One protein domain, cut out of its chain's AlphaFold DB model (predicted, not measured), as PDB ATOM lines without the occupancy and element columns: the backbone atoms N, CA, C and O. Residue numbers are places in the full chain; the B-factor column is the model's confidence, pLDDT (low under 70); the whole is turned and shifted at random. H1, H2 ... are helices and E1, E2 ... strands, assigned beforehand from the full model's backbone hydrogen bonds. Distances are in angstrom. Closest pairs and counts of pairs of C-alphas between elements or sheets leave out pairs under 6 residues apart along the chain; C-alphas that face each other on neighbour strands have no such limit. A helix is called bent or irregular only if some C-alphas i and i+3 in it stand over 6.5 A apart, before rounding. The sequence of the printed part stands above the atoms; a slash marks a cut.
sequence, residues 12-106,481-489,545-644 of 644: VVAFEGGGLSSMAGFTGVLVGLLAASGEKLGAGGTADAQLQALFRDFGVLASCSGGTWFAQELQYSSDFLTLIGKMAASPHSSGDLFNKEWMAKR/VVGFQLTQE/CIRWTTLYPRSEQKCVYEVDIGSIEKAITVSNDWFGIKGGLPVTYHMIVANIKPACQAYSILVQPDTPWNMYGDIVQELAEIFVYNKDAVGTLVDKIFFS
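What this domain is: This is residues 12 to 106, 481 to 489 and 545 to 644 of the 644 residues of a protein of Brandtodinium nutricula (UniProt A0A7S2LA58). A twisted wall of six strands has H1, H3, H7 and H8 over one face, with H1 in the middle of the body. Beyond H1 and H7, away from the sheet, H4 packs on H1 and H5 packs on H7, and H2 packs on H4; the loop 574 to 585 and short H6 lie far from the centre. The printed part has 204 residues, with eight named helices and six named strands in the order E1 H1 H2 E2 H3 H4 H5 E3 E4 E5 E6 H6 H7 H8, class mixed. The sheet runs E2 E1 E3 E6 E5 E4, mixed, and the whole is compact, with a radius of gyration of the C-alphas of 16.5 A and spans of 47 by 42 by 34 A.

Where its parts are: E1, residues 12 to 15, begins at C-alpha 12 (-2.394, -5.784, 44.334). H1, residues 20 to 36, is 23.9 A long. H2 is residues 47 to 54, E2 58 to 63, H3 65 to 76 and H4 78 to 89. H5, residues 91 to 106, 21.6 A, is irregular: C-alphas 92 and 95 are 7.5 A apart. E3 is residues 481 to 488 and E4 547 to 551. E5, residues 560 to 573, 31.8 A, bends by 79 degrees at residue 570. E6, residues 586 to 596, is 30.7 A long. H6 is residues 602 to 607 and H7 615 to 629. H8, residues 631 to 641, ends at C-alpha 641 (1.908, -14.524, 38.780).

How they stand to each other: E2, E1, E3 and E6 are parallel neighbours in turn, with N 62 and O 13 at 2.8 A, N 14 and O 482 at 2.9 A, and N 590 and O 481 at 2.8 A. E1, H1 with H2, and E2 form a strand-helix-strand unit, parallel neighbour strands joined through helices, with a right-handed crossover. E4, E5 and E6 form a meander of two antiparallel hairpins, with N 549 and O 565 at 2.8 A and N 568 and O 589 at 2.8 A. H1, H3, H7 and H8 on one face give two layers, strands and helices; H1 is 8.6 A over the sheet. H1, the hub, touches H3, H4, H5, H7 and H8; the closest C-alphas of H1 and H7 are Gly 32 and Ala 624, 3.8 A. H1, H5 and H7 form an up and down bundle, each running against the one before. H4 and H5 are a helical hairpin, C-alphas 87 and 94 being closest at 4.4 A. H2 touches H4, C-alphas 47 and 85 being closest at 4.8 A. H6 is close to H1 but not clearly touching, C-alphas 21 and 602 being closest at 5.4 A. In H1, H2, H3, H4, H7 and H8 every O i to N i+4 pair is within hydrogen-bond range; in H5 7 of 12 are, in H6 1 of 2.

The domain as a whole: The farthest C-alphas, of Gly 584 and Asp 610, are 48.2 A apart. Residues 107 to 480 and 490 to 544 are not printed, with C-alpha gaps of 31.2 A and 23.0 A. Of the links printed whole, E5 to E6 is long. Residues 488 to 489, 545 to 547 and 602 to 611 have pLDDT under 70.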
ATOM      1  N   VAL A  12      -1.114  -5.837  43.637       97.19
ATOM      2  CA  VAL A  12      -2.394  -5.784  44.334       97.19
ATOM      3  C   VAL A  12      -3.165  -7.076  44.100       97.19
ATOM      4  O   VAL A  12      -3.092  -7.671  43.024       97.19
ATOM      5  N   VAL A  13      -3.896  -7.528  45.112       97.94
ATOM      6  CA  VAL A  13      -4.815  -8.667  44.999       97.94
ATOM      7  C   VAL A  13      -6.244  -8.155  45.112       97.94
ATOM      8  O   VAL A  13      -6.522  -7.293  45.946       97.94
ATOM      9  N   ALA A  14      -7.135  -8.651  44.257       97.69
ATOM     10  CA  ALA A  14      -8.540  -8.263  44.213       97.69
ATOM     11  C   ALA A  14      -9.433  -9.505  44.346       97.69
ATOM     12  O   ALA A  14      -9.227 -10.489  43.634       97.69
ATOM     13  N   PHE A  15     -10.410  -9.457  45.251       97.56
ATOM     14  CA  PHE A  15     -11.377 -10.534  45.478       97.56
ATOM     15  C   PHE A  15     -12.780 -10.094  45.058       97.56
ATOM     16  O   PHE A  15     -13.355  -9.187  45.669       97.56
ATOM     17  N   GLU A  16     -13.332 -10.747  44.034       93.69
ATOM     18  CA  GLU A  16     -14.670 -10.451  43.518       93.69
ATOM     19  C   GLU A  16     -15.787 -10.770  44.534       93.69
ATOM     20  O   GLU A  16     -15.711 -11.682  45.356       93.69
ATOM     21  N   GLY A  17     -16.875 -10.016  44.468       88.88
ATOM     22  CA  GLY A  17     -18.128 -10.307  45.135       88.88
ATOM     23  C   GLY A  17     -18.880 -11.506  44.562       88.88
ATOM     24  O   GLY A  17     -18.374 -12.237  43.721       88.88
ATOM     25  N   GLY A  18     -20.098 -11.751  45.060       83.75
ATOM     26  CA  GLY A  18     -20.888 -12.958  44.732       83.75
ATOM     27  C   GLY A  18     -21.297 -13.804  45.948       83.75
ATOM     28  O   GLY A  18     -21.699 -14.963  45.816       83.75
ATOM     29  N   GLY A  19     -21.223 -13.216  47.146       86.50
ATOM     30  CA  GLY A  19     -21.700 -13.815  48.391       86.50
ATOM     31  C   GLY A  19     -21.009 -15.137  48.731       86.50
ATOM     32  O   GLY A  19     -19.785 -15.253  48.706       86.50
ATOM     33  N   LEU A  20     -21.804 -16.154  49.069       87.56
ATOM     34  CA  LEU A  20     -21.279 -17.442  49.536       87.56
ATOM     35  C   LEU A  20     -20.531 -18.217  48.456       87.56
ATOM     36  O   LEU A  20     -19.612 -18.962  48.785       87.56
ATOM     37  N   SER A  21     -20.895 -18.036  47.183       89.38
ATOM     38  CA  SER A  21     -20.158 -18.666  46.089       89.38
ATOM     39  C   SER A  21     -18.732 -18.145  46.045       89.38
ATOM     40  O   SER A  21     -17.826 -18.963  45.978       89.38
ATOM     41  N   SER A  22     -18.515 -16.834  46.180       91.06
ATOM     42  CA  SER A  22     -17.172 -16.226  46.216       91.06
ATOM     43  C   SER A  22     -16.385 -16.675  47.432       91.06
ATOM     44  O   SER A  22     -15.232 -17.073  47.298       91.06
ATOM     45  N   MET A  23     -17.036 -16.735  48.597       94.94
ATOM     46  CA  MET A  23     -16.418 -17.283  49.803       94.94
ATOM     47  C   MET A  23     -15.913 -18.719  49.593       94.94
ATOM     48  O   MET A  23     -14.745 -19.012  49.852       94.94
ATOM     49  N   ALA A  24     -16.760 -19.614  49.077       96.00
ATOM     50  CA  ALA A  24     -16.394 -21.005  48.815       96.00
ATOM     51  C   ALA A  24     -15.369 -21.131  47.676       96.00
ATOM     52  O   ALA A  24     -14.357 -21.814  47.814       96.00
ATOM     53  N   GLY A  25     -15.594 -20.432  46.568       96.38
ATOM     54  CA  GLY A  25     -14.740 -20.453  45.390       96.38
ATOM     55  C   GLY A  25     -13.318 -20.006  45.704       96.38
ATOM     56  O   GLY A  25     -12.365 -20.724  45.415       96.38
ATOM     57  N   PHE A  26     -13.146 -18.871  46.381       97.69
ATOM     58  CA  PHE A  26     -11.813 -18.378  46.734       97.69
ATOM     59  C   PHE A  26     -11.144 -19.231  47.801       97.69
ATOM     60  O   PHE A  26      -9.935 -19.444  47.732       97.69
ATOM     61  N   THR A  27     -11.924 -19.789  48.730       98.50
ATOM     62  CA  THR A  27     -11.428 -20.802  49.667       98.50
ATOM     63  C   THR A  27     -10.868 -22.008  48.914       98.50
ATOM     64  O   THR A  27      -9.728 -22.394  49.160       98.50
ATOM     65  N   GLY A  28     -11.618 -22.564  47.960       98.31
ATOM     66  CA  GLY A  28     -11.197 -23.699  47.137       98.31
ATOM     67  C   GLY A  28      -9.966 -23.401  46.282       98.31
ATOM     68  O   GLY A  28      -9.010 -24.177  46.294       98.31
ATOM     69  N   VAL A  29      -9.942 -22.249  45.600       98.12
ATOM     70  CA  VAL A  29      -8.777 -21.788  44.825       98.12
ATOM     71  C   VAL A  29      -7.549 -21.652  45.725       98.12
ATOM     72  O   VAL A  29      -6.486 -22.168  45.388       98.12
ATOM     73  N   LEU A  30      -7.670 -20.988  46.879       98.31
ATOM     74  CA  LEU A  30      -6.538 -20.770  47.777       98.31
ATOM     75  C   LEU A  30      -6.021 -22.085  48.366       98.31
ATOM     76  O   LEU A  30      -4.819 -22.337  48.332       98.31
ATOM     77  N   VAL A  31      -6.914 -22.952  48.848       98.31
ATOM     78  CA  VAL A  31      -6.577 -24.307  49.313       98.31
ATOM     79  C   VAL A  31      -5.844 -25.084  48.222       98.31
ATOM     80  O   VAL A  31      -4.804 -25.685  48.494       98.31
ATOM     81  N   GLY A  32      -6.350 -25.032  46.990       97.94
ATOM     82  CA  GLY A  32      -5.741 -25.660  45.824       97.94
ATOM     83  C   GLY A  32      -4.337 -25.135  45.527       97.94
ATOM     84  O   GLY A  32      -3.410 -25.928  45.365       97.94
ATOM     85  N   LEU A  33      -4.151 -23.810  45.521       97.25
ATOM     86  CA  LEU A  33      -2.849 -23.162  45.336       97.25
ATOM     87  C   LEU A  33      -1.839 -23.602  46.404       97.25
ATOM     88  O   LEU A  33      -0.715 -23.982  46.060       97.25
ATOM     89  N   LEU A  34      -2.240 -23.587  47.679       97.19
ATOM     90  CA  LEU A  34      -1.387 -23.987  48.802       97.19
ATOM     91  C   LEU A  34      -1.024 -25.476  48.741       97.19
ATOM     92  O   LEU A  34       0.136 -25.833  48.949       97.19
ATOM     93  N   ALA A  35      -1.986 -26.340  48.412       96.88
ATOM     94  CA  ALA A  35      -1.772 -27.779  48.293       96.88
ATOM     95  C   ALA A  35      -0.859 -28.135  47.107       96.88
ATOM     96  O   ALA A  35       0.072 -28.927  47.251       96.88
ATOM     97  N   ALA A  36      -1.091 -27.526  45.941       96.69
ATOM     98  CA  ALA A  36      -0.324 -27.785  44.725       96.69
ATOM     99  C   ALA A  36       1.093 -27.186  44.764       96.69
ATOM    100  O   ALA A  36       2.005 -27.734  44.146       96.69
ATOM    101  N   SER A  37       1.292 -26.090  45.505       94.94
ATOM    102  CA  SER A  37       2.564 -25.346  45.560       94.94
ATOM    103  C   SER A  37       3.279 -25.447  46.907       94.94
ATOM    104  O   SER A  37       4.208 -24.679  47.169       94.94
ATOM    105  N   GLY A  38       2.881 -26.393  47.762       89.38
ATOM    106  CA  GLY A  38       3.371 -26.506  49.136       89.38
ATOM    107  C   GLY A  38       4.896 -26.573  49.250       89.38
ATOM    108  O   GLY A  38       5.463 -25.907  50.109       89.38
ATOM    109  N   GLU A  39       5.580 -27.291  48.350       90.75
ATOM    110  CA  GLU A  39       7.052 -27.356  48.320       90.75
ATOM    111  C   GLU A  39       7.700 -25.980  48.107       90.75
ATOM    112  O   GLU A  39       8.648 -25.632  48.810       90.75
ATOM    113  N   LYS A  40       7.150 -25.170  47.193       92.25
ATOM    114  CA  LYS A  40       7.635 -23.814  46.886       92.25
ATOM    115  C   LYS A  40       7.315 -22.816  47.999       92.25
ATOM    116  O   LYS A  40       8.100 -21.905  48.246       92.25
ATOM    117  N   LEU A  41       6.175 -22.990  48.663       92.88
ATOM    118  CA  LEU A  41       5.691 -22.106  49.727       92.88
ATOM    119  C   LEU A  41       6.219 -22.482  51.121       92.88
ATOM    120  O   LEU A  41       5.857 -21.841  52.105       92.88
ATOM    121  N   GLY A  42       7.083 -23.498  51.212       90.69
ATOM    122  CA  GLY A  42       7.603 -24.029  52.470       90.69
ATOM    123  C   GLY A  42       6.754 -25.191  52.981       90.69
ATOM    124  O   GLY A  42       5.860 -25.014  53.812       90.69
ATOM    125  N   ALA A  43       7.046 -26.398  52.489       82.44
ATOM    126  CA  ALA A  43       6.302 -27.600  52.851       82.44
ATOM    127  C   ALA A  43       6.330 -27.838  54.370       82.44
ATOM    128  O   ALA A  43       7.380 -27.759  55.006       82.44
ATOM    129  N   GLY A  44       5.164 -28.141  54.946       82.06
ATOM    130  CA  GLY A  44       5.003 -28.356  56.388       82.06
ATOM    131  C   GLY A  44       4.926 -27.078  57.232       82.06
ATOM    132  O   GLY A  44       4.818 -27.178  58.454       82.06
ATOM    133  N   GLY A  45       4.967 -25.892  56.611       91.12
ATOM    134  CA  GLY A  45       4.670 -24.623  57.275       91.12
ATOM    135  C   GLY A  45       3.189 -24.477  57.644       91.12
ATOM    136  O   GLY A  45       2.329 -25.215  57.166       91.12
ATOM    137  N   THR A  46       2.881 -23.504  58.504       96.62
ATOM    138  CA  THR A  46       1.491 -23.106  58.768       96.62
ATOM    139  C   THR A  46       0.895 -22.415  57.539       96.62
ATOM    140  O   THR A  46       1.632 -21.828  56.744       96.62
ATOM    141  N   ALA A  47      -0.436 -22.416  57.407       96.94
ATOM    142  CA  ALA A  47      -1.108 -21.676  56.336       96.94
ATOM    143  C   ALA A  47      -0.706 -20.189  56.331       96.94
ATOM    144  O   ALA A  47      -0.424 -19.644  55.274       96.94
ATOM    145  N   ASP A  48      -0.577 -19.558  57.505       97.88
ATOM    146  CA  ASP A  48      -0.118 -18.164  57.631       97.88
ATOM    147  C   ASP A  48       1.276 -17.951  57.006       97.88
ATOM    148  O   ASP A  48       1.479 -17.024  56.227       97.88
ATOM    149  N   ALA A  49       2.230 -18.857  57.259       97.25
ATOM    150  CA  ALA A  49       3.569 -18.773  56.671       97.25
ATOM    151  C   ALA A  49       3.553 -18.968  55.145       97.25
ATOM    152  O   ALA A  49       4.262 -18.268  54.420       97.25
ATOM    153  N   GLN A  50       2.725 -19.890  54.644       97.06
ATOM    154  CA  GLN A  50       2.587 -20.116  53.204       97.06
ATOM    155  C   GLN A  50       1.916 -18.930  52.502       97.06
ATOM    156  O   GLN A  50       2.350 -18.535  51.421       97.06
ATOM    157  N   LEU A  51       0.906 -18.316  53.124       97.69
ATOM    158  CA  LEU A  51       0.267 -17.098  52.622       97.69
ATOM    159  C   LEU A  51       1.227 -15.918  52.641       97.69
ATOM    160  O   LEU A  51       1.278 -15.166  51.673       97.69
ATOM    161  N   GLN A  52       2.038 -15.791  53.692       97.06
ATOM    162  CA  GLN A  52       3.080 -14.775  53.747       97.06
ATOM    163  C   GLN A  52       4.084 -14.957  52.606       97.06
ATOM    164  O   GLN A  52       4.508 -13.968  52.017       97.06
ATOM    165  N   ALA A  53       4.445 -16.195  52.256       96.50
ATOM    166  CA  ALA A  53       5.311 -16.468  51.112       96.50
ATOM    167  C   ALA A  53       4.627 -16.150  49.770       96.50
ATOM    168  O   ALA A  53       5.263 -15.548  48.902       96.50
ATOM    169  N   LEU A  54       3.354 -16.533  49.615       96.75
ATOM    170  CA  LEU A  54       2.558 -16.344  48.398       96.75
ATOM    171  C   LEU A  54       2.294 -14.859  48.110       96.75
ATOM    172  O   LEU A  54       2.445 -14.415  46.974       96.75
ATOM    173  N   PHE A  55       1.949 -14.088  49.142       97.19
ATOM    174  CA  PHE A  55       1.576 -12.676  49.040       97.19
ATOM    175  C   PHE A  55       2.688 -11.707  49.472       97.19
ATOM    176  O   PHE A  55       2.422 -10.521  49.646       97.19
ATOM    177  N   ARG A  56       3.942 -12.167  49.612       95.62
ATOM    178  CA  ARG A  56       5.061 -11.358  50.153       95.62
ATOM    179  C   ARG A  56       5.254  -9.999  49.468       95.62
ATOM    180  O   ARG A  56       5.703  -9.053  50.108       95.62
ATOM    181  N   ASP A  57       4.952  -9.937  48.170       95.25
ATOM    182  CA  ASP A  57       5.209  -8.777  47.318       95.25
ATOM    183  C   ASP A  57       3.960  -7.897  47.151       95.25
ATOM    184  O   ASP A  57       4.037  -6.859  46.502       95.25
ATOM    185  N   PHE A  58       2.819  -8.263  47.743       96.75
ATOM    186  CA  PHE A  58       1.558  -7.534  47.614       96.75
ATOM    187  C   PHE A  58       1.461  -6.419  48.656       96.75
ATOM    188  O   PHE A  58       1.581  -6.652  49.857       96.75
ATOM    189  N   GLY A  59       1.227  -5.190  48.191       95.56
ATOM    190  CA  GLY A  59       1.049  -4.025  49.064       95.56
ATOM    191  C   GLY A  59      -0.409  -3.700  49.367       95.56
ATOM    192  O   GLY A  59      -0.693  -3.074  50.388       95.56
ATOM    193  N   VAL A  60      -1.328  -4.116  48.493       97.44
ATOM    194  CA  VAL A  60      -2.755  -3.781  48.576       97.44
ATOM    195  C   VAL A  60      -3.599  -5.039  48.427       97.44
ATOM    196  O   VAL A  60      -3.320  -5.891  47.581       97.44
ATOM    197  N   LEU A  61      -4.657  -5.119  49.223       98.06
ATOM    198  CA  LEU A  61      -5.733  -6.084  49.070       98.06
ATOM    199  C   LEU A  61      -7.045  -5.325  48.910       98.06
ATOM    200  O   LEU A  61      -7.428  -4.575  49.807       98.06
ATOM    201  N   ALA A  62      -7.739  -5.555  47.800       98.19
ATOM    202  CA  ALA A  62      -9.077  -5.046  47.552       98.19
ATOM    203  C   ALA A  62     -10.113  -6.173  47.586       98.19
ATOM    204  O   ALA A  62      -9.834  -7.302  47.180       98.19
ATOM    205  N   SER A  63     -11.313  -5.882  48.077       98.06
ATOM    206  CA  SER A  63     -12.397  -6.862  48.104       98.06
ATOM    207  C   SER A  63     -13.773  -6.214  48.041       98.06
ATOM    208  O   SER A  63     -13.942  -5.055  48.439       98.06
ATOM    209  N   CYS A  64     -14.740  -7.006  47.583       94.88
ATOM    210  CA  CYS A  64     -16.134  -6.632  47.465       94.88
ATOM    211  C   CYS A  64     -17.025  -7.792  47.907       94.88
ATOM    212  O   CYS A  64     -16.725  -8.954  47.625       94.88
ATOM    213  N   SER A  65     -18.140  -7.504  48.575       92.12
ATOM    214  CA  SER A  65     -19.190  -8.479  48.878       92.12
ATOM    215  C   SER A  65     -18.692  -9.785  49.518       92.12
ATOM    216  O   SER A  65     -17.975  -9.759  50.514       92.12
ATOM    217  N   GLY A  66     -19.054 -10.947  48.966       91.19
ATOM    218  CA  GLY A  66     -18.556 -12.255  49.407       91.19
ATOM    219  C   GLY A  66     -17.028 -12.376  49.436       91.19
ATOM    220  O   GLY A  66     -16.480 -13.032  50.322       91.19
ATOM    221  N   GLY A  67     -16.328 -11.691  48.528       96.19
ATOM    222  CA  GLY A  67     -14.872 -11.570  48.554       96.19
ATOM    223  C   GLY A  67     -14.359 -10.807  49.773       96.19
ATOM    224  O   GLY A  67     -13.277 -11.112  50.271       96.19
ATOM    225  N   THR A  68     -15.138  -9.866  50.317       97.81
ATOM    226  CA  THR A  68     -14.814  -9.203  51.587       97.81
ATOM    227  C   THR A  68     -14.929 -10.150  52.775       97.81
ATOM    228  O   THR A  68     -14.066 -10.092  53.650       97.81
ATOM    229  N   TRP A  69     -15.913 -11.054  52.795       97.06
ATOM    230  CA  TRP A  69     -16.011 -12.075  53.848       97.06
ATOM    231  C   TRP A  69     -14.781 -12.965  53.875       97.06
ATOM    232  O   TRP A  69     -14.136 -13.110  54.912       97.06
ATOM    233  N   PHE A  70     -14.415 -13.473  52.700       98.31
ATOM    234  CA  PHE A  70     -13.209 -14.264  52.516       98.31
ATOM    235  C   PHE A  70     -11.959 -13.506  52.962       98.31
ATOM    236  O   PHE A  70     -11.185 -14.006  53.778       98.31
ATOM    237  N   ALA A  71     -11.775 -12.283  52.461       98.50
ATOM    238  CA  ALA A  71     -10.607 -11.475  52.767       98.50
ATOM    239  C   ALA A  71     -10.473 -11.182  54.266       98.50
ATOM    240  O   ALA A  71      -9.386 -11.340  54.816       98.50
ATOM    241  N   GLN A  72     -11.550 -10.765  54.932       98.50
ATOM    242  CA  GLN A  72     -11.500 -10.395  56.345       98.50
ATOM    243  C   GLN A  72     -11.285 -11.609  57.252       98.50
ATOM    244  O   GLN A  72     -10.478 -11.528  58.178       98.50
ATOM    245  N   GLU A  73     -11.898 -12.759  56.970       98.56
ATOM    246  CA  GLU A  73     -11.578 -13.978  57.719       98.56
ATOM    247  C   GLU A  73     -10.134 -14.425  57.487       98.56
ATOM    248  O   GLU A  73      -9.431 -14.764  58.438       98.56
ATOM    249  N   LEU A  74      -9.634 -14.340  56.252       98.50
ATOM    250  CA  LEU A  74      -8.236 -14.644  55.954       98.50
ATOM    251  C   LEU A  74      -7.272 -13.696  56.689       98.50
ATOM    252  O   LEU A  74      -6.204 -14.121  57.137       98.50
ATOM    253  N   GLN A  75      -7.639 -12.422  56.839       98.38
ATOM    254  CA  GLN A  75      -6.842 -11.394  57.512       98.38
ATOM    255  C   GLN A  75      -6.866 -11.509  59.037       98.38
ATOM    256  O   GLN A  75      -5.820 -11.326  59.651       98.38
ATOM    257  N   TYR A  76      -8.020 -11.788  59.646       98.56
ATOM    258  CA  TYR A  76      -8.223 -11.604  61.089       98.56
ATOM    259  C   TYR A  76      -8.576 -12.886  61.855       98.56
ATOM    260  O   TYR A  76      -8.499 -12.896  63.081       98.56
ATOM    261  N   SER A  77      -8.924 -13.982  61.175       98.19
ATOM    262  CA  SER A  77      -9.276 -15.240  61.835       98.19
ATOM    263  C   SER A  77      -8.130 -16.251  61.811       98.19
ATOM    264  O   SER A  77      -7.762 -16.792  60.765       98.19
ATOM    265  N   SER A  78      -7.595 -16.581  62.988       97.81
ATOM    266  CA  SER A  78      -6.675 -17.716  63.145       97.81
ATOM    267  C   SER A  78      -7.371 -19.064  62.936       97.81
ATOM    268  O   SER A  78      -6.752 -20.027  62.473       97.81
ATOM    269  N   ASP A  79      -8.662 -19.141  63.269       97.75
ATOM    270  CA  ASP A  79      -9.482 -20.344  63.120       97.75
ATOM    271  C   ASP A  79      -9.704 -20.659  61.641       97.75
ATOM    272  O   ASP A  79      -9.515 -21.803  61.217       97.75
ATOM    273  N   PHE A  80     -10.005 -19.636  60.839       98.12
ATOM    274  CA  PHE A  80     -10.138 -19.775  59.397       98.12
ATOM    275  C   PHE A  80      -8.807 -20.164  58.746       98.12
ATOM    276  O   PHE A  80      -8.778 -21.099  57.949       98.12
ATOM    277  N   LEU A  81      -7.672 -19.567  59.141       98.00
ATOM    278  CA  LEU A  81      -6.356 -20.014  58.650       98.00
ATOM    279  C   LEU A  81      -6.027 -21.456  59.030       98.00
ATOM    280  O   LEU A  81      -5.444 -22.195  58.233       98.00
ATOM    281  N   THR A  82      -6.409 -21.876  60.232       98.00
ATOM    282  CA  THR A  82      -6.256 -23.270  60.659       98.00
ATOM    283  C   THR A  82      -7.092 -24.195  59.774       98.00
ATOM    284  O   THR A  82      -6.601 -25.242  59.349       98.00
ATOM    285  N   LEU A  83      -8.326 -23.802  59.448       98.38
ATOM    286  CA  LEU A  83      -9.189 -24.533  58.524       98.38
ATOM    287  C   LEU A  83      -8.582 -24.602  57.113       98.38
ATOM    288  O   LEU A  83      -8.470 -25.700  56.570       98.38
ATOM    289  N   ILE A  84      -8.107 -23.482  56.554       98.56
ATOM    290  CA  ILE A  84      -7.393 -23.434  55.262       98.56
ATOM    291  C   ILE A  84      -6.207 -24.406  55.263       98.56
ATOM    292  O   ILE A  84      -6.062 -25.195  54.331       98.56
ATOM    293  N   GLY A  85      -5.400 -24.417  56.328       97.88
ATOM    294  CA  GLY A  85      -4.266 -25.335  56.464       97.88
ATOM    295  C   GLY A  85      -4.675 -26.810  56.489       97.88
ATOM    296  O   GLY A  85      -4.064 -27.627  55.799       97.88
ATOM    297  N   LYS A  86      -5.737 -27.167  57.228       97.69
ATOM    298  CA  LYS A  86      -6.286 -28.538  57.233       97.69
ATOM    299  C   LYS A  86      -6.777 -28.954  55.845       97.69
ATOM    300  O   LYS A  86      -6.507 -30.070  55.412       97.69
ATOM    301  N   MET A  87      -7.488 -28.062  55.159       98.38
ATOM    302  CA  MET A  87      -8.019 -28.311  53.819       98.38
ATOM    303  C   MET A  87      -6.899 -28.460  52.787       98.38
ATOM    304  O   MET A  87      -6.946 -29.381  51.977       98.38
ATOM    305  N   ALA A  88      -5.857 -27.627  52.852       97.50
ATOM    306  CA  ALA A  88      -4.698 -27.725  51.964       97.50
ATOM    307  C   ALA A  88      -3.880 -29.003  52.214       97.50
ATOM    308  O   ALA A  88      -3.353 -29.596  51.274       97.50
ATOM    309  N   ALA A  89      -3.809 -29.466  53.467       96.69
ATOM    310  CA  ALA A  89      -3.173 -30.737  53.814       96.69
ATOM    311  C   ALA A  89      -3.974 -31.966  53.339       96.69
ATOM    312  O   ALA A  89      -3.377 -33.008  53.061       96.69
ATOM    313  N   SER A  90      -5.300 -31.841  53.207       97.44
ATOM    314  CA  SER A  90      -6.194 -32.909  52.741       97.44
ATOM    315  C   SER A  90      -7.215 -32.404  51.704       97.44
ATOM    316  O   SER A  90      -8.408 -32.326  52.008       97.44
ATOM    317  N   PRO A  91      -6.789 -32.114  50.458       97.38
ATOM    318  CA  PRO A  91      -7.654 -31.526  49.426       97.38
ATOM    319  C   PRO A  91      -8.934 -32.331  49.157       97.38
ATOM    320  O   PRO A  91     -10.012 -31.757  49.061       97.38
ATOM    321  N   HIS A  92      -8.835 -33.663  49.158       97.38
ATOM    322  CA  HIS A  92      -9.953 -34.596  48.955       97.38
ATOM    323  C   HIS A  92     -11.020 -34.586  50.064       97.38
ATOM    324  O   HIS A  92     -12.088 -35.157  49.889       97.38
ATOM    325  N   SER A  93     -10.721 -34.014  51.233       97.56
ATOM    326  CA  SER A  93     -11.675 -33.862  52.339       97.56
ATOM    327  C   SER A  93     -11.979 -32.393  52.628       97.56
ATOM    328  O   SER A  93     -12.556 -32.075  53.668       97.56
ATOM    329  N   SER A  94     -11.519 -31.476  51.773       98.00
ATOM    330  CA  SER A  94     -11.647 -30.043  52.032       98.00
ATOM    331  C   SER A  94     -13.106 -29.587  52.024       98.00
ATOM    332  O   SER A  94     -13.474 -28.760  52.852       98.00
ATOM    333  N   GLY A  95     -13.962 -30.197  51.203       97.12
ATOM    334  CA  GLY A  95     -15.395 -29.910  51.187       97.12
ATOM    335  C   GLY A  95     -16.102 -30.310  52.474       97.12
ATOM    336  O   GLY A  95     -16.824 -29.503  53.060       97.12
ATOM    337  N   ASP A  96     -15.833 -31.516  52.978       96.56
ATOM    338  CA  ASP A  96     -16.347 -31.977  54.273       96.56
ATOM    339  C   ASP A  96     -15.873 -31.081  55.422       96.56
ATOM    340  O   ASP A  96     -16.657 -30.722  56.304       96.56
ATOM    341  N   LEU A  97     -14.593 -30.691  55.412       97.31
ATOM    342  CA  LEU A  97     -14.020 -29.783  56.405       97.31
ATOM    343  C   LEU A  97     -14.668 -28.398  56.340       97.31
ATOM    344  O   LEU A  97     -15.064 -27.883  57.383       97.31
ATOM    345  N   PHE A  98     -14.825 -27.818  55.150       97.31
ATOM    346  CA  PHE A  98     -15.486 -26.525  54.966       97.31
ATOM    347  C   PHE A  98     -16.942 -26.577  55.434       97.31
ATOM    348  O   PHE A  98     -17.394 -25.733  56.208       97.31
ATOM    349  N   ASN A  99     -17.671 -27.623  55.042       94.19
ATOM    350  CA  ASN A  99     -19.054 -27.815  55.447       94.19
ATOM    351  C   ASN A  99     -19.195 -27.957  56.965       94.19
ATOM    352  O   ASN A  99     -20.082 -27.360  57.572       94.19
ATOM    353  N   LYS A 100     -18.309 -28.727  57.596       94.00
ATOM    354  CA  LYS A 100     -18.345 -28.988  59.035       94.00
ATOM    355  C   LYS A 100     -17.866 -27.803  59.872       94.00
ATOM    356  O   LYS A 100     -18.467 -27.501  60.898       94.00
ATOM    357  N   GLU A 101     -16.747 -27.190  59.500       95.88
ATOM    358  CA  GLU A 101     -16.051 -26.211  60.340       95.88
ATOM    359  C   GLU A 101     -16.382 -24.758  59.986       95.88
ATOM    360  O   GLU A 101     -16.142 -23.895  60.828       95.88
ATOM    361  N   TRP A 102     -16.965 -24.490  58.811       94.88
ATOM    362  CA  TRP A 102     -17.411 -23.156  58.399       94.88
ATOM    363  C   TRP A 102     -18.930 -23.100  58.201       94.88
ATOM    364  O   TRP A 102     -19.627 -22.458  58.986       94.88
ATOM    365  N   MET A 103     -19.483 -23.833  57.226       89.12
ATOM    366  CA  MET A 103     -20.917 -23.740  56.899       89.12
ATOM    367  C   MET A 103     -21.815 -24.126  58.077       89.12
ATOM    368  O   MET A 103     -22.756 -23.401  58.389       89.12
ATOM    369  N   ALA A 104     -21.539 -25.244  58.752       86.19
ATOM    370  CA  ALA A 104     -22.346 -25.688  59.882       86.19
ATOM    371  C   ALA A 104     -22.225 -24.741  61.085       86.19
ATOM    372  O   ALA A 104     -23.233 -24.482  61.735       86.19
ATOM    373  N   LYS A 105     -21.038 -24.169  61.348       88.19
ATOM    374  CA  LYS A 105     -20.855 -23.170  62.416       88.19
ATOM    375  C   LYS A 105     -21.629 -21.888  62.139       88.19
ATOM    376  O   LYS A 105     -22.296 -21.389  63.036       88.19
ATOM    377  N   ARG A 106     -21.622 -21.419  60.888       83.81
ATOM    378  CA  ARG A 106     -22.443 -20.283  60.444       83.81
ATOM    379  C   ARG A 106     -23.929 -20.487  60.754       83.81
ATOM    380  O   ARG A 106     -24.657 -19.530  60.991       83.81
ATOM    381  N   VAL A 481      -2.130  -6.637  38.978       96.31
ATOM    382  CA  VAL A 481      -3.351  -7.077  39.659       96.31
ATOM    383  C   VAL A 481      -3.433  -8.595  39.580       96.31
ATOM    384  O   VAL A 481      -3.297  -9.152  38.495       96.31
ATOM    385  N   VAL A 482      -3.701  -9.262  40.700       96.88
ATOM    386  CA  VAL A 482      -4.142 -10.665  40.719       96.88
ATOM    387  C   VAL A 482      -5.594 -10.704  41.174       96.88
ATOM    388  O   VAL A 482      -5.885 -10.504  42.352       96.88
ATOM    389  N   GLY A 483      -6.505 -10.908  40.225       95.69
ATOM    390  CA  GLY A 483      -7.941 -10.989  40.475       95.69
ATOM    391  C   GLY A 483      -8.397 -12.426  40.691       95.69
ATOM    392  O   GLY A 483      -8.137 -13.290  39.854       95.69
ATOM    393  N   PHE A 484      -9.106 -12.659  41.789       96.31
ATOM    394  CA  PHE A 484      -9.846 -13.888  42.058       96.31
ATOM    395  C   PHE A 484     -11.300 -13.654  41.670       96.31
ATOM    396  O   PHE A 484     -11.945 -12.758  42.220       96.31
ATOM    397  N   GLN A 485     -11.786 -14.440  40.714       92.88
ATOM    398  CA  GLN A 485     -13.082 -14.233  40.079       92.88
ATOM    399  C   GLN A 485     -13.900 -15.512  39.989       92.88
ATOM    400  O   GLN A 485     -13.353 -16.620  39.980       92.88
ATOM    401  N   LEU A 486     -15.211 -15.335  39.877       89.31
ATOM    402  CA  LEU A 486     -16.177 -16.387  39.607       89.31
ATOM    403  C   LEU A 486     -17.051 -15.999  38.426       89.31
ATOM    404  O   LEU A 486     -17.671 -14.940  38.426       89.31
ATOM    405  N   THR A 487     -17.195 -16.892  37.455       82.75
ATOM    406  CA  THR A 487     -18.194 -16.683  36.405       82.75
ATOM    407  C   THR A 487     -19.533 -17.258  36.833       82.75
ATOM    408  O   THR A 487     -19.632 -18.317  37.460       82.75
ATOM    409  N   GLN A 488     -20.584 -16.521  36.481       66.88
ATOM    410  CA  GLN A 488     -21.958 -16.973  36.597       66.88
ATOM    411  C   GLN A 488     -22.485 -17.234  35.189       66.88
ATOM    412  O   GLN A 488     -22.956 -16.316  34.523       66.88
ATOM    413  N   GLU A 489     -22.357 -18.461  34.686       55.53
ATOM    414  CA  GLU A 489     -22.962 -18.794  33.394       55.53
ATOM    415  C   GLU A 489     -24.494 -18.724  33.486       55.53
ATOM    416  O   GLU A 489     -25.103 -19.207  34.444       55.53
ATOM    417  N   CYS A 545      -2.578  -9.684  24.081       58.47
ATOM    418  CA  CYS A 545      -3.523 -10.796  24.057       58.47
ATOM    419  C   CYS A 545      -3.482 -11.637  25.343       58.47
ATOM    420  O   CYS A 545      -2.431 -11.783  25.977       58.47
ATOM    421  N   ILE A 546      -4.624 -12.226  25.711       64.38
ATOM    422  CA  ILE A 546      -4.744 -13.024  26.934       64.38
ATOM    423  C   ILE A 546      -4.240 -14.443  26.688       64.38
ATOM    424  O   ILE A 546      -4.779 -15.172  25.860       64.38
ATOM    425  N   ARG A 547      -3.213 -14.855  27.434       68.19
ATOM    426  CA  ARG A 547      -2.750 -16.249  27.439       68.19
ATOM    427  C   ARG A 547      -3.436 -17.006  28.560       68.19
ATOM    428  O   ARG A 547      -3.236 -16.646  29.717       68.19
ATOM    429  N   TRP A 548      -4.177 -18.045  28.200       78.75
ATOM    430  CA  TRP A 548      -4.928 -18.871  29.133       78.75
ATOM    431  C   TRP A 548      -4.256 -20.212  29.380       78.75
ATOM    432  O   TRP A 548      -3.785 -20.874  28.454       78.75
ATOM    433  N   THR A 549      -4.279 -20.615  30.640       89.38
ATOM    434  CA  THR A 549      -4.100 -21.995  31.062       89.38
ATOM    435  C   THR A 549      -5.399 -22.426  31.723       89.38
ATOM    436  O   THR A 549      -5.722 -21.940  32.805       89.38
ATOM    437  N   THR A 550      -6.126 -23.335  31.083       90.94
ATOM    438  CA  THR A 550      -7.317 -23.955  31.670       90.94
ATOM    439  C   THR A 550      -6.901 -25.178  32.477       90.94
ATOM    440  O   THR A 550      -6.195 -26.063  31.983       90.94
ATOM    441  N   LEU A 551      -7.313 -25.220  33.739       94.38
ATOM    442  CA  LEU A 551      -7.139 -26.356  34.629       94.38
ATOM    443  C   LEU A 551      -8.413 -27.196  34.584       94.38
ATOM    444  O   LEU A 551      -9.458 -26.802  35.107       94.38
ATOM    445  N   TYR A 552      -8.311 -28.371  33.973       93.38
ATOM    446  CA  TYR A 552      -9.435 -29.292  33.863       93.38
ATOM    447  C   TYR A 552      -9.530 -30.201  35.088       93.38
ATOM    448  O   TYR A 552      -8.496 -30.621  35.631       93.38
ATOM    449  N   PRO A 553     -10.749 -30.570  35.508       93.88
ATOM    450  CA  PRO A 553     -10.923 -31.631  36.479       93.88
ATOM    451  C   PRO A 553     -10.568 -32.994  35.876       93.88
ATOM    452  O   PRO A 553     -10.648 -33.221  34.670       93.88
ATOM    453  N   ARG A 554     -10.201 -33.944  36.739       91.81
ATOM    454  CA  ARG A 554      -9.882 -35.318  36.319       91.81
ATOM    455  C   ARG A 554     -11.114 -36.104  35.852       91.81
ATOM    456  O   ARG A 554     -10.990 -37.060  35.087       91.81
ATOM    457  N   SER A 555     -12.282 -35.743  36.363       92.75
ATOM    458  CA  SER A 555     -13.575 -36.357  36.072       92.75
ATOM    459  C   SER A 555     -14.650 -35.283  36.024       92.75
ATOM    460  O   SER A 555     -14.412 -34.150  36.429       92.75
ATOM    461  N   GLU A 556     -15.841 -35.645  35.552       92.94
ATOM    462  CA  GLU A 556     -16.994 -34.760  35.661       92.94
ATOM    463  C   GLU A 556     -17.231 -34.397  37.130       92.94
ATOM    464  O   GLU A 556     -17.360 -35.270  37.987       92.94
ATOM    465  N   GLN A 557     -17.248 -33.096  37.390       93.31
ATOM    466  CA  GLN A 557     -17.500 -32.527  38.702       93.31
ATOM    467  C   GLN A 557     -18.967 -32.149  38.843       93.31
ATOM    468  O   GLN A 557     -19.678 -31.986  37.847       93.31
ATOM    469  N   LYS A 558     -19.442 -31.985  40.072       94.00
ATOM    470  CA  LYS A 558     -20.814 -31.574  40.358       94.00
ATOM    471  C   LYS A 558     -20.996 -30.076  40.155       94.00
ATOM    472  O   LYS A 558     -21.984 -29.693  39.528       94.00
ATOM    473  N   CYS A 559     -20.066 -29.253  40.631       93.31
ATOM    474  CA  CYS A 559     -20.249 -27.808  40.737       93.31
ATOM    475  C   CYS A 559     -19.262 -26.957  39.952       93.31
ATOM    476  O   CYS A 559     -19.607 -25.826  39.621       93.31
ATOM    477  N   VAL A 560     -18.085 -27.463  39.616       94.19
ATOM    478  CA  VAL A 560     -17.047 -26.688  38.927       94.19
ATOM    479  C   VAL A 560     -16.822 -27.255  37.532       94.19
ATOM    480  O   VAL A 560     -16.573 -28.446  37.384       94.19
ATOM    481  N   TYR A 561     -16.905 -26.427  36.493       92.12
ATOM    482  CA  TYR A 561     -16.543 -26.858  35.140       92.12
ATOM    483  C   TYR A 561     -15.027 -26.981  35.001       92.12
ATOM    484  O   TYR A 561     -14.510 -28.050  34.682       92.12
ATOM    485  N   GLU A 562     -14.327 -25.885  35.278       92.69
ATOM    486  CA  GLU A 562     -12.885 -25.728  35.109       92.69
ATOM    487  C   GLU A 562     -12.402 -24.465  35.836       92.69
ATOM    488  O   GLU A 562     -13.205 -23.694  36.376       92.69
ATOM    489  N   VAL A 563     -11.086 -24.255  35.856       93.69
ATOM    490  CA  VAL A 563     -10.478 -23.006  36.333       93.69
ATOM    491  C   VAL A 563      -9.618 -22.415  35.230       93.69
ATOM    492  O   VAL A 563      -8.645 -23.039  34.812       93.69
ATOM    493  N   ASP A 564      -9.930 -21.199  34.810       91.44
ATOM    494  CA  ASP A 564      -9.149 -20.473  33.819       91.44
ATOM    495  C   ASP A 564      -8.173 -19.520  34.494       91.44
ATOM    496  O   ASP A 564      -8.542 -18.707  35.345       91.44
ATOM    497  N   ILE A 565      -6.903 -19.607  34.104       91.56
ATOM    498  CA  ILE A 565      -5.856 -18.727  34.619       91.56
ATOM    499  C   ILE A 565      -5.227 -17.967  33.462       91.56
ATOM    500  O   ILE A 565      -4.627 -18.559  32.564       91.56
ATOM    501  N   GLY A 566      -5.381 -16.646  33.490       87.44
ATOM    502  CA  GLY A 566      -5.071 -15.757  32.375       87.44
ATOM    503  C   GLY A 566      -4.179 -14.592  32.762       87.44
ATOM    504  O   GLY A 566      -3.976 -14.289  33.938       87.44
ATOM    505  N   SER A 567      -3.600 -13.917  31.770       87.56
ATOM    506  CA  SER A 567      -2.877 -12.657  31.986       87.56
ATOM    507  C   SER A 567      -3.055 -11.699  30.815       87.56
ATOM    508  O   SER A 567      -2.838 -12.099  29.672       87.56
ATOM    509  N   ILE A 568      -3.376 -10.439  31.105       85.75
ATOM    510  CA  ILE A 568      -3.215  -9.301  30.196       85.75
ATOM    511  C   ILE A 568      -1.931  -8.583  30.615       85.75
ATOM    512  O   ILE A 568      -1.905  -7.906  31.637       85.75
ATOM    513  N   GLU A 569      -0.846  -8.740  29.859       84.69
ATOM    514  CA  GLU A 569       0.472  -8.218  30.265       84.69
ATOM    515  C   GLU A 569       0.608  -6.696  30.084       84.69
ATOM    516  O   GLU A 569       1.483  -6.076  30.688       84.69
ATOM    517  N   LYS A 570      -0.231  -6.097  29.229       83.00
ATOM    518  CA  LYS A 570      -0.151  -4.689  28.815       83.00
ATOM    519  C   LYS A 570      -1.519  -4.016  28.734       83.00
ATOM    520  O   LYS A 570      -1.839  -3.374  27.735       83.00
ATOM    521  N   ALA A 571      -2.336  -4.160  29.772       87.44
ATOM    522  CA  ALA A 571      -3.536  -3.342  29.867       87.44
ATOM    523  C   ALA A 571      -3.130  -1.876  30.069       87.44
ATOM    524  O   ALA A 571      -2.130  -1.589  30.728       87.44
ATOM    525  N   ILE A 572      -3.888  -0.944  29.501       89.12
ATOM    526  CA  ILE A 572      -3.679   0.496  29.703       89.12
ATOM    527  C   ILE A 572      -4.918   1.055  30.373       89.12
ATOM    528  O   ILE A 572      -6.025   0.815  29.893       89.12
ATOM    529  N   THR A 573      -4.757   1.789  31.469       92.94
ATOM    530  CA  THR A 573      -5.900   2.357  32.188       92.94
ATOM    531  C   THR A 573      -6.566   3.503  31.434       92.94
ATOM    532  O   THR A 573      -5.912   4.281  30.737       92.94
ATOM    533  N   VAL A 574      -7.877   3.651  31.619       90.88
ATOM    534  CA  VAL A 574      -8.589   4.908  31.345       90.88
ATOM    535  C   VAL A 574      -8.577   5.776  32.607       90.88
ATOM    536  O   VAL A 574      -8.418   5.261  33.711       90.88
ATOM    537  N   SER A 575      -8.687   7.099  32.461       91.88
ATOM    538  CA  SER A 575      -8.860   7.963  33.635       91.88
ATOM    539  C   SER A 575     -10.227   7.695  34.245       91.88
ATOM    540  O   SER A 575     -11.229   7.749  33.534       91.88
ATOM    541  N   ASN A 576     -10.265   7.415  35.542       91.12
ATOM    542  CA  ASN A 576     -11.506   7.221  36.273       91.12
ATOM    543  C   ASN A 576     -11.372   7.802  37.681       91.12
ATOM    544  O   ASN A 576     -10.834   7.172  38.600       91.12
ATOM    545  N   ASP A 577     -11.869   9.023  37.839       90.25
ATOM    546  CA  ASP A 577     -11.699   9.782  39.072       90.25
ATOM    547  C   ASP A 577     -12.512   9.191  40.236       90.25
ATOM    548  O   ASP A 577     -12.102   9.314  41.389       90.25
ATOM    549  N   TRP A 578     -13.588   8.441  39.955       90.06
ATOM    550  CA  TRP A 578     -14.412   7.766  40.969       90.06
ATOM    551  C   TRP A 578     -13.645   6.729  41.782       90.06
ATOM    552  O   TRP A 578     -13.899   6.554  42.973       90.06
ATOM    553  N   PHE A 579     -12.671   6.079  41.151       93.56
ATOM    554  CA  PHE A 579     -11.775   5.128  41.805       93.56
ATOM    555  C   PHE A 579     -10.400   5.734  42.120       93.56
ATOM    556  O   PHE A 579      -9.655   5.179  42.932       93.56
ATOM    557  N   GLY A 580     -10.075   6.893  41.537       94.00
ATOM    558  CA  GLY A 580      -8.755   7.522  41.623       94.00
ATOM    559  C   GLY A 580      -7.749   6.910  40.646       94.00
ATOM    560  O   GLY A 580      -6.545   6.892  40.912       94.00
ATOM    561  N   ILE A 581      -8.235   6.365  39.531       95.00
ATOM    562  CA  ILE A 581      -7.417   5.738  38.499       95.00
ATOM    563  C   ILE A 581      -6.913   6.822  37.548       95.00
ATOM    564  O   ILE A 581      -7.680   7.458  36.834       95.00
ATOM    565  N   LYS A 582      -5.592   6.989  37.488       94.50
ATOM    566  CA  LYS A 582      -4.927   7.784  36.452       94.50
ATOM    567  C   LYS A 582      -4.957   7.033  35.120       94.50
ATOM    568  O   LYS A 582      -4.601   5.855  35.083       94.50
ATOM    569  N   GLY A 583      -5.350   7.709  34.042       93.81
ATOM    570  CA  GLY A 583      -5.340   7.142  32.691       93.81
ATOM    571  C   GLY A 583      -3.936   7.013  32.093       93.81
ATOM    572  O   GLY A 583      -3.016   7.742  32.467       93.81
ATOM    573  N   GLY A 584      -3.782   6.098  31.136       92.94
ATOM    574  CA  GLY A 584      -2.541   5.891  30.388       92.94
ATOM    575  C   GLY A 584      -1.453   5.125  31.142       92.94
ATOM    576  O   GLY A 584      -0.320   5.074  30.662       92.94
ATOM    577  N   LEU A 585      -1.758   4.541  32.306       94.00
ATOM    578  CA  LEU A 585      -0.791   3.764  33.079       94.00
ATOM    579  C   LEU A 585      -0.858   2.273  32.714       94.00
ATOM    580  O   LEU A 585      -1.950   1.739  32.504       94.00
ATOM    581  N   PRO A 586       0.298   1.591  32.616       93.12
ATOM    582  CA  PRO A 586       0.354   0.174  32.301       93.12
ATOM    583  C   PRO A 586      -0.064  -0.694  33.488       93.12
ATOM    584  O   PRO A 586       0.450  -0.537  34.599       93.12
ATOM    585  N   VAL A 587      -0.901  -1.690  33.218       93.38
ATOM    586  CA  VAL A 587      -1.345  -2.701  34.177       93.38
ATOM    587  C   VAL A 587      -1.077  -4.096  33.621       93.38
ATOM    588  O   VAL A 587      -1.447  -4.413  32.491       93.38
ATOM    589  N   THR A 588      -0.455  -4.942  34.437       93.25
ATOM    590  CA  THR A 588      -0.439  -6.390  34.223       93.25
ATOM    591  C   THR A 588      -1.587  -6.984  35.021       93.25
ATOM    592  O   THR A 588      -1.588  -6.908  36.246       93.25
ATOM    593  N   TYR A 589      -2.579  -7.563  34.356       92.75
ATOM    594  CA  TYR A 589      -3.743  -8.134  35.024       92.75
ATOM    595  C   TYR A 589      -3.752  -9.655  34.898       92.75
ATOM    596  O   TYR A 589      -4.031 -10.199  33.831       92.75
ATOM    597  N   HIS A 590      -3.441 -10.341  35.993       94.00
ATOM    598  CA  HIS A 590      -3.596 -11.780  36.140       94.00
ATOM    599  C   HIS A 590      -4.981 -12.109  36.693       94.00
ATOM    600  O   HIS A 590      -5.457 -11.467  37.629       94.00
ATOM    601  N   MET A 591      -5.606 -13.141  36.139       92.06
ATOM    602  CA  MET A 591      -6.950 -13.571  36.516       92.06
ATOM    603  C   MET A 591      -6.923 -15.045  36.873       92.06
ATOM    604  O   MET A 591      -6.315 -15.838  36.154       92.06
ATOM    605  N   ILE A 592      -7.579 -15.393  37.974       94.62
ATOM    606  CA  ILE A 592      -7.881 -16.764  38.368       94.62
ATOM    607  C   ILE A 592      -9.399 -16.852  38.454       94.62
ATOM    608  O   ILE A 592     -10.004 -16.297  39.372       94.62
ATOM    609  N   VAL A 593     -10.000 -17.513  37.471       92.94
ATOM    610  CA  VAL A 593     -11.446 -17.559  37.272       92.94
ATOM    611  C   VAL A 593     -11.925 -18.979  37.525       92.94
ATOM    612  O   VAL A 593     -11.564 -19.895  36.789       92.94
ATOM    613  N   ALA A 594     -12.725 -19.185  38.569       93.56
ATOM    614  CA  ALA A 594     -13.383 -20.470  38.785       93.56
ATOM    615  C   ALA A 594     -14.764 -20.469  38.114       93.56
ATOM    616  O   ALA A 594     -15.646 -19.690  38.484       93.56
ATOM    617  N   ASN A 595     -14.946 -21.355  37.133       91.38
ATOM    618  CA  ASN A 595     -16.188 -21.471  36.377       91.38
ATOM    619  C   ASN A 595     -17.145 -22.434  37.091       91.38
ATOM    620  O   ASN A 595     -16.927 -23.649  37.106       91.38
ATOM    621  N   ILE A 596     -18.193 -21.891  37.718       89.81
ATOM    622  CA  ILE A 596     -19.137 -22.651  38.549       89.81
ATOM    623  C   ILE A 596     -20.436 -22.897  37.779       89.81
ATOM    624  O   ILE A 596     -21.030 -21.975  37.214       89.81
ATOM    625  N   LYS A 597     -20.922 -24.143  37.817       89.12
ATOM    626  CA  LYS A 597     -22.185 -24.536  37.189       89.12
ATOM    627  C   LYS A 597     -23.347 -23.689  37.726       89.12
ATOM    628  O   LYS A 597     -23.400 -23.456  38.935       89.12
ATOM    629  N   PRO A 598     -24.338 -23.319  36.897       83.81
ATOM    630  CA  PRO A 598     -25.484 -22.506  37.326       83.81
ATOM    631  C   PRO A 598     -26.229 -23.061  38.547       83.81
ATOM    632  O   PRO A 598     -26.591 -22.318  39.456       83.81
ATOM    633  N   ALA A 599     -26.381 -24.387  38.610       83.06
ATOM    634  CA  ALA A 599     -27.014 -25.082  39.734       83.06
ATOM    635  C   ALA A 599     -26.245 -24.947  41.062       83.06
ATOM    636  O   ALA A 599     -26.801 -25.281  42.109       83.06
ATOM    637  N   CYS A 600     -24.990 -24.480  41.015       85.62
ATOM    638  CA  CYS A 600     -24.129 -24.293  42.175       85.62
ATOM    639  C   CYS A 600     -23.834 -22.837  42.561       85.62
ATOM    640  O   CYS A 600     -22.924 -22.558  43.345       85.62
ATOM    641  N   GLN A 601     -24.611 -21.886  42.055       76.12
ATOM    642  CA  GLN A 601     -24.430 -20.468  42.365       76.12
ATOM    643  C   GLN A 601     -25.269 -20.035  43.572       76.12
ATOM    644  O   GLN A 601     -26.389 -20.479  43.766       76.12
ATOM    645  N   ALA A 602     -24.782 -19.096  44.383       61.19
ATOM    646  CA  ALA A 602     -25.497 -18.638  45.578       61.19
ATOM    647  C   ALA A 602     -26.852 -17.985  45.267       61.19
ATOM    648  O   ALA A 602     -27.786 -18.108  46.059       61.19
ATOM    649  N   TYR A 603     -26.987 -17.347  44.100       56.19
ATOM    650  CA  TYR A 603     -28.272 -16.828  43.630       56.19
ATOM    651  C   TYR A 603     -29.296 -17.938  43.389       56.19
ATOM    652  O   TYR A 603     -30.492 -17.696  43.560       56.19
ATOM    653  N   SER A 604     -28.852 -19.161  43.072       45.81
ATOM    654  CA  SER A 604     -29.759 -20.292  42.929       45.81
ATOM    655  C   SER A 604     -30.417 -20.642  44.254       45.81
ATOM    656  O   SER A 604     -31.561 -21.024  44.207       45.81
ATOM    657  N   ILE A 605     -29.843 -20.407  45.437       44.19
ATOM    658  CA  ILE A 605     -30.569 -20.698  46.695       44.19
ATOM    659  C   ILE A 605     -31.844 -19.846  46.826       44.19
ATOM    660  O   ILE A 605     -32.855 -20.304  47.354       44.19
ATOM    661  N   LEU A 606     -31.828 -18.614  46.307       46.53
ATOM    662  CA  LEU A 606     -33.009 -17.744  46.307       46.53
ATOM    663  C   LEU A 606     -34.010 -18.085  45.189       46.53
ATOM    664  O   LEU A 606     -35.174 -17.704  45.282       46.53
ATOM    665  N   VAL A 607     -33.569 -18.781  44.136       50.78
ATOM    666  CA  VAL A 607     -34.358 -19.050  42.913       50.78
ATOM    667  C   VAL A 607     -34.754 -20.533  42.772       50.78
ATOM    668  O   VAL A 607     -35.774 -20.859  42.171       50.78
ATOM    669  N   GLN A 608     -33.970 -21.429  43.356       58.69
ATOM    670  CA  GLN A 608     -34.005 -22.887  43.325       58.69
ATOM    671  C   GLN A 608     -33.930 -23.398  44.776       58.69
ATOM    672  O   GLN A 608     -32.845 -23.569  45.334       58.69
ATOM    673  N   PRO A 609     -35.081 -23.660  45.412       55.72
ATOM    674  CA  PRO A 609     -35.142 -24.060  46.818       55.72
ATOM    675  C   PRO A 609     -34.506 -25.429  47.110       55.72
ATOM    676  O   PRO A 609     -34.394 -25.787  48.270       55.72
ATOM    677  N   ASP A 610     -34.094 -26.185  46.089       63.94
ATOM    678  CA  ASP A 610     -33.511 -27.524  46.232       63.94
ATOM    679  C   ASP A 610     -31.968 -27.525  46.229       63.94
ATOM    680  O   ASP A 610     -31.351 -28.594  46.228       63.94
ATOM    681  N   THR A 611     -31.316 -26.354  46.181       65.50
ATOM    682  CA  THR A 611     -29.850 -26.251  46.205       65.50
ATOM    683  C   THR A 611     -29.316 -26.557  47.614       65.50
ATOM    684  O   THR A 611     -29.479 -25.734  48.515       65.50
ATOM    685  N   PRO A 612     -28.627 -27.694  47.835       78.12
ATOM    686  CA  PRO A 612     -28.300 -28.129  49.184       78.12
ATOM    687  C   PRO A 612     -27.151 -27.298  49.769       78.12
ATOM    688  O   PRO A 612     -26.152 -27.036  49.103       78.12
ATOM    689  N   TRP A 613     -27.240 -26.919  51.047       75.75
ATOM    690  CA  TRP A 613     -26.236 -26.055  51.698       75.75
ATOM    691  C   TRP A 613     -24.800 -26.609  51.658       75.75
ATOM    692  O   TRP A 613     -23.841 -25.839  51.681       75.75
ATOM    693  N   ASN A 614     -24.642 -27.935  51.613       83.56
ATOM    694  CA  ASN A 614     -23.341 -28.607  51.595       83.56
ATOM    695  C   ASN A 614     -22.615 -28.485  50.243       83.56
ATOM    696  O   ASN A 614     -21.434 -28.814  50.137       83.56
ATOM    697  N   MET A 615     -23.298 -27.976  49.224       90.75
ATOM    698  CA  MET A 615     -22.750 -27.713  47.901       90.75
ATOM    699  C   MET A 615     -21.568 -26.740  47.912       90.75
ATOM    700  O   MET A 615     -20.682 -26.840  47.071       90.75
ATOM    701  N   TYR A 616     -21.514 -25.809  48.867       91.94
ATOM    702  CA  TYR A 616     -20.355 -24.927  48.993       91.94
ATOM    703  C   TYR A 616     -19.085 -25.701  49.342       91.94
ATOM    704  O   TYR A 616     -18.025 -25.387  48.810       91.94
ATOM    705  N   GLY A 617     -19.189 -26.752  50.161       95.50
ATOM    706  CA  GLY A 617     -18.086 -27.686  50.356       95.50
ATOM    707  C   GLY A 617     -17.717 -28.433  49.073       95.50
ATOM    708  O   GLY A 617     -16.529 -28.572  48.804       95.50
ATOM    709  N   ASP A 618     -18.693 -28.832  48.248       95.75
ATOM    710  CA  ASP A 618     -18.403 -29.451  46.943       95.75
ATOM    711  C   ASP A 618     -17.562 -28.499  46.067       95.75
ATOM    712  O   ASP A 618     -16.533 -28.905  45.539       95.75
ATOM    713  N   ILE A 619     -17.913 -27.207  46.004       95.94
ATOM    714  CA  ILE A 619     -17.118 -26.187  45.291       95.94
ATOM    715  C   ILE A 619     -15.682 -26.121  45.835       95.94
ATOM    716  O   ILE A 619     -14.732 -26.137  45.050       95.94
ATOM    717  N   VAL A 620     -15.506 -26.059  47.164       97.81
ATOM    718  CA  VAL A 620     -14.169 -26.011  47.788       97.81
ATOM    719  C   VAL A 620     -13.344 -27.237  47.402       97.81
ATOM    720  O   VAL A 620     -12.191 -27.094  46.988       97.81
ATOM    721  N   GLN A 621     -13.935 -28.427  47.519       97.88
ATOM    722  CA  GLN A 621     -13.262 -29.687  47.231       97.88
ATOM    723  C   GLN A 621     -12.862 -29.815  45.772       97.88
ATOM    724  O   GLN A 621     -11.703 -30.115  45.481       97.88
ATOM    725  N   GLU A 622     -13.793 -29.569  44.859       97.56
ATOM    726  CA  GLU A 622     -13.554 -29.724  43.430       97.56
ATOM    727  C   GLU A 622     -12.461 -28.767  42.951       97.56
ATOM    728  O   GLU A 622     -11.559 -29.186  42.226       97.56
ATOM    729  N   LEU A 623     -12.468 -27.512  43.417       97.88
ATOM    730  CA  LEU A 623     -11.395 -26.561  43.118       97.88
ATOM    731  C   LEU A 623     -10.057 -27.026  43.692       97.88
ATOM    732  O   LEU A 623      -9.063 -27.062  42.966       97.88
ATOM    733  N   ALA A 624     -10.013 -27.438  44.959       98.19
ATOM    734  CA  ALA A 624      -8.781 -27.929  45.571       98.19
ATOM    735  C   ALA A 624      -8.192 -29.124  44.793       98.19
ATOM    736  O   ALA A 624      -6.988 -29.167  44.520       98.19
ATOM    737  N   GLU A 625      -9.038 -30.068  44.384       97.62
ATOM    738  CA  GLU A 625      -8.651 -31.234  43.589       97.62
ATOM    739  C   GLU A 625      -8.193 -30.862  42.172       97.62
ATOM    740  O   GLU A 625      -7.195 -31.418  41.705       97.62
ATOM    741  N   ILE A 626      -8.855 -29.908  41.503       97.62
ATOM    742  CA  ILE A 626      -8.444 -29.401  40.182       97.62
ATOM    743  C   ILE A 626      -7.015 -28.852  40.247       97.62
ATOM    744  O   ILE A 626      -6.174 -29.230  39.429       97.62
ATOM    745  N   PHE A 627      -6.696 -28.008  41.228       98.00
ATOM    746  CA  PHE A 627      -5.350 -27.438  41.352       98.00
ATOM    747  C   PHE A 627      -4.289 -28.504  41.645       98.00
ATOM    748  O   PHE A 627      -3.221 -28.500  41.032       98.00
ATOM    749  N   VAL A 628      -4.579 -29.451  42.542       97.19
ATOM    750  CA  VAL A 628      -3.650 -30.542  42.885       97.19
ATOM    751  C   VAL A 628      -3.418 -31.471  41.697       97.19
ATOM    752  O   VAL A 628      -2.285 -31.890  41.450       97.19
ATOM    753  N   TYR A 629      -4.468 -31.781  40.937       97.50
ATOM    754  CA  TYR A 629      -4.358 -32.581  39.722       97.50
ATOM    755  C   TYR A 629      -3.476 -31.893  38.670       97.50
ATOM    756  O   TYR A 629      -2.666 -32.552  38.020       97.50
ATOM    757  N   ASN A 630      -3.564 -30.566  38.574       97.12
ATOM    758  CA  ASN A 630      -2.796 -29.746  37.640       97.12
ATOM    759  C   ASN A 630      -1.521 -29.132  38.263       97.12
ATOM    760  O   ASN A 630      -1.054 -28.085  37.808       97.12
ATOM    761  N   LYS A 631      -0.932 -29.762  39.291       96.69
ATOM    762  CA  LYS A 631       0.135 -29.163  40.121       96.69
ATOM    763  C   LYS A 631       1.337 -28.585  39.357       96.69
ATOM    764  O   LYS A 631       1.873 -27.564  39.773       96.69
ATOM    765  N   ASP A 632       1.753 -29.192  38.245       95.81
ATOM    766  CA  ASP A 632       2.931 -28.736  37.491       95.81
ATOM    767  C   ASP A 632       2.628 -27.425  36.742       95.81
ATOM    768  O   ASP A 632       3.433 -26.485  36.739       95.81
ATOM    769  N   ALA A 633       1.424 -27.327  36.166       94.75
ATOM    770  CA  ALA A 633       0.922 -26.097  35.563       94.75
ATOM    771  C   ALA A 633       0.732 -25.016  36.634       94.75
ATOM    772  O   ALA A 633       1.210 -23.895  36.464       94.75
ATOM    773  N   VAL A 634       0.129 -25.370  37.773       95.25
ATOM    774  CA  VAL A 634      -0.050 -24.460  38.914       95.25
ATOM    775  C   VAL A 634       1.290 -23.940  39.432       95.25
ATOM    776  O   VAL A 634       1.428 -22.740  39.637       95.25
ATOM    777  N   GLY A 635       2.307 -24.791  39.579       94.12
ATOM    778  CA  GLY A 635       3.635 -24.371  40.028       94.12
ATOM    779  C   GLY A 635       4.283 -23.346  39.093       94.12
ATOM    780  O   GLY A 635       4.886 -22.383  39.565       94.12
ATOM    781  N   THR A 636       4.110 -23.515  37.778       93.81
ATOM    782  CA  THR A 636       4.573 -22.546  36.768       93.81
ATOM    783  C   THR A 636       3.794 -21.231  36.856       93.81
ATOM    784  O   THR A 636       4.371 -20.147  36.751       93.81
ATOM    785  N   LEU A 637       2.481 -21.311  37.075       92.06
ATOM    786  CA  LEU A 637       1.616 -20.143  37.231       92.06
ATOM    787  C   LEU A 637       1.934 -19.367  38.508       92.06
ATOM    788  O   LEU A 637       1.961 -18.141  38.465       92.06
ATOM    789  N   VAL A 638       2.236 -20.048  39.615       93.50
ATOM    790  CA  VAL A 638       2.645 -19.398  40.866       93.50
ATOM    791  C   VAL A 638       3.937 -18.611  40.675       93.50
ATOM    792  O   VAL A 638       3.994 -17.442  41.058       93.50
ATOM    793  N   ASP A 639       4.934 -19.197  40.008       93.50
ATOM    794  CA  ASP A 639       6.174 -18.486  39.687       93.50
ATOM    795  C   ASP A 639       5.897 -17.247  38.825       93.50
ATOM    796  O   ASP A 639       6.412 -16.164  39.104       93.50
ATOM    797  N   LYS A 640       5.048 -17.394  37.802       92.94
ATOM    798  CA  LYS A 640       4.734 -16.313  36.868       92.94
ATOM    799  C   LYS A 640       3.916 -15.189  37.509       92.94
ATOM    800  O   LYS A 640       4.189 -14.033  37.231       92.94
ATOM    801  N   ILE A 641       2.900 -15.502  38.304       93.81
ATOM    802  CA  ILE A 641       1.908 -14.524  38.780       93.81
ATOM    803  C   ILE A 641       2.341 -13.915  40.116       93.81
ATOM    804  O   ILE A 641       2.302 -12.699  40.313       93.81
ATOM    805  N   PHE A 642       2.785 -14.754  41.052       94.50
ATOM    806  CA  PHE A 642       3.040 -14.319  42.424       94.50
ATOM    807  C   PHE A 642       4.502 -13.921  42.637       94.50
ATOM    808  O   PHE A 642       4.757 -12.980  43.388       94.50
ATOM    809  N   PHE A 643       5.456 -14.560  41.948       93.44
ATOM    810  CA  PHE A 643       6.892 -14.373  42.212       93.44
ATOM    811  C   PHE A 643       7.685 -13.586  41.160       93.44
ATOM    812  O   PHE A 643       8.859 -13.317  41.424       93.44
ATOM    813  N   SER A 644       7.083 -13.228  40.018       87.06
ATOM    814  CA  SER A 644       7.705 -12.367  38.992       87.06
ATOM    815  C   SER A 644       7.726 -10.896  39.384       87.06
ATOM    816  O   SER A 644       8.709 -10.211  39.034       87.06
TER     817      SER A 644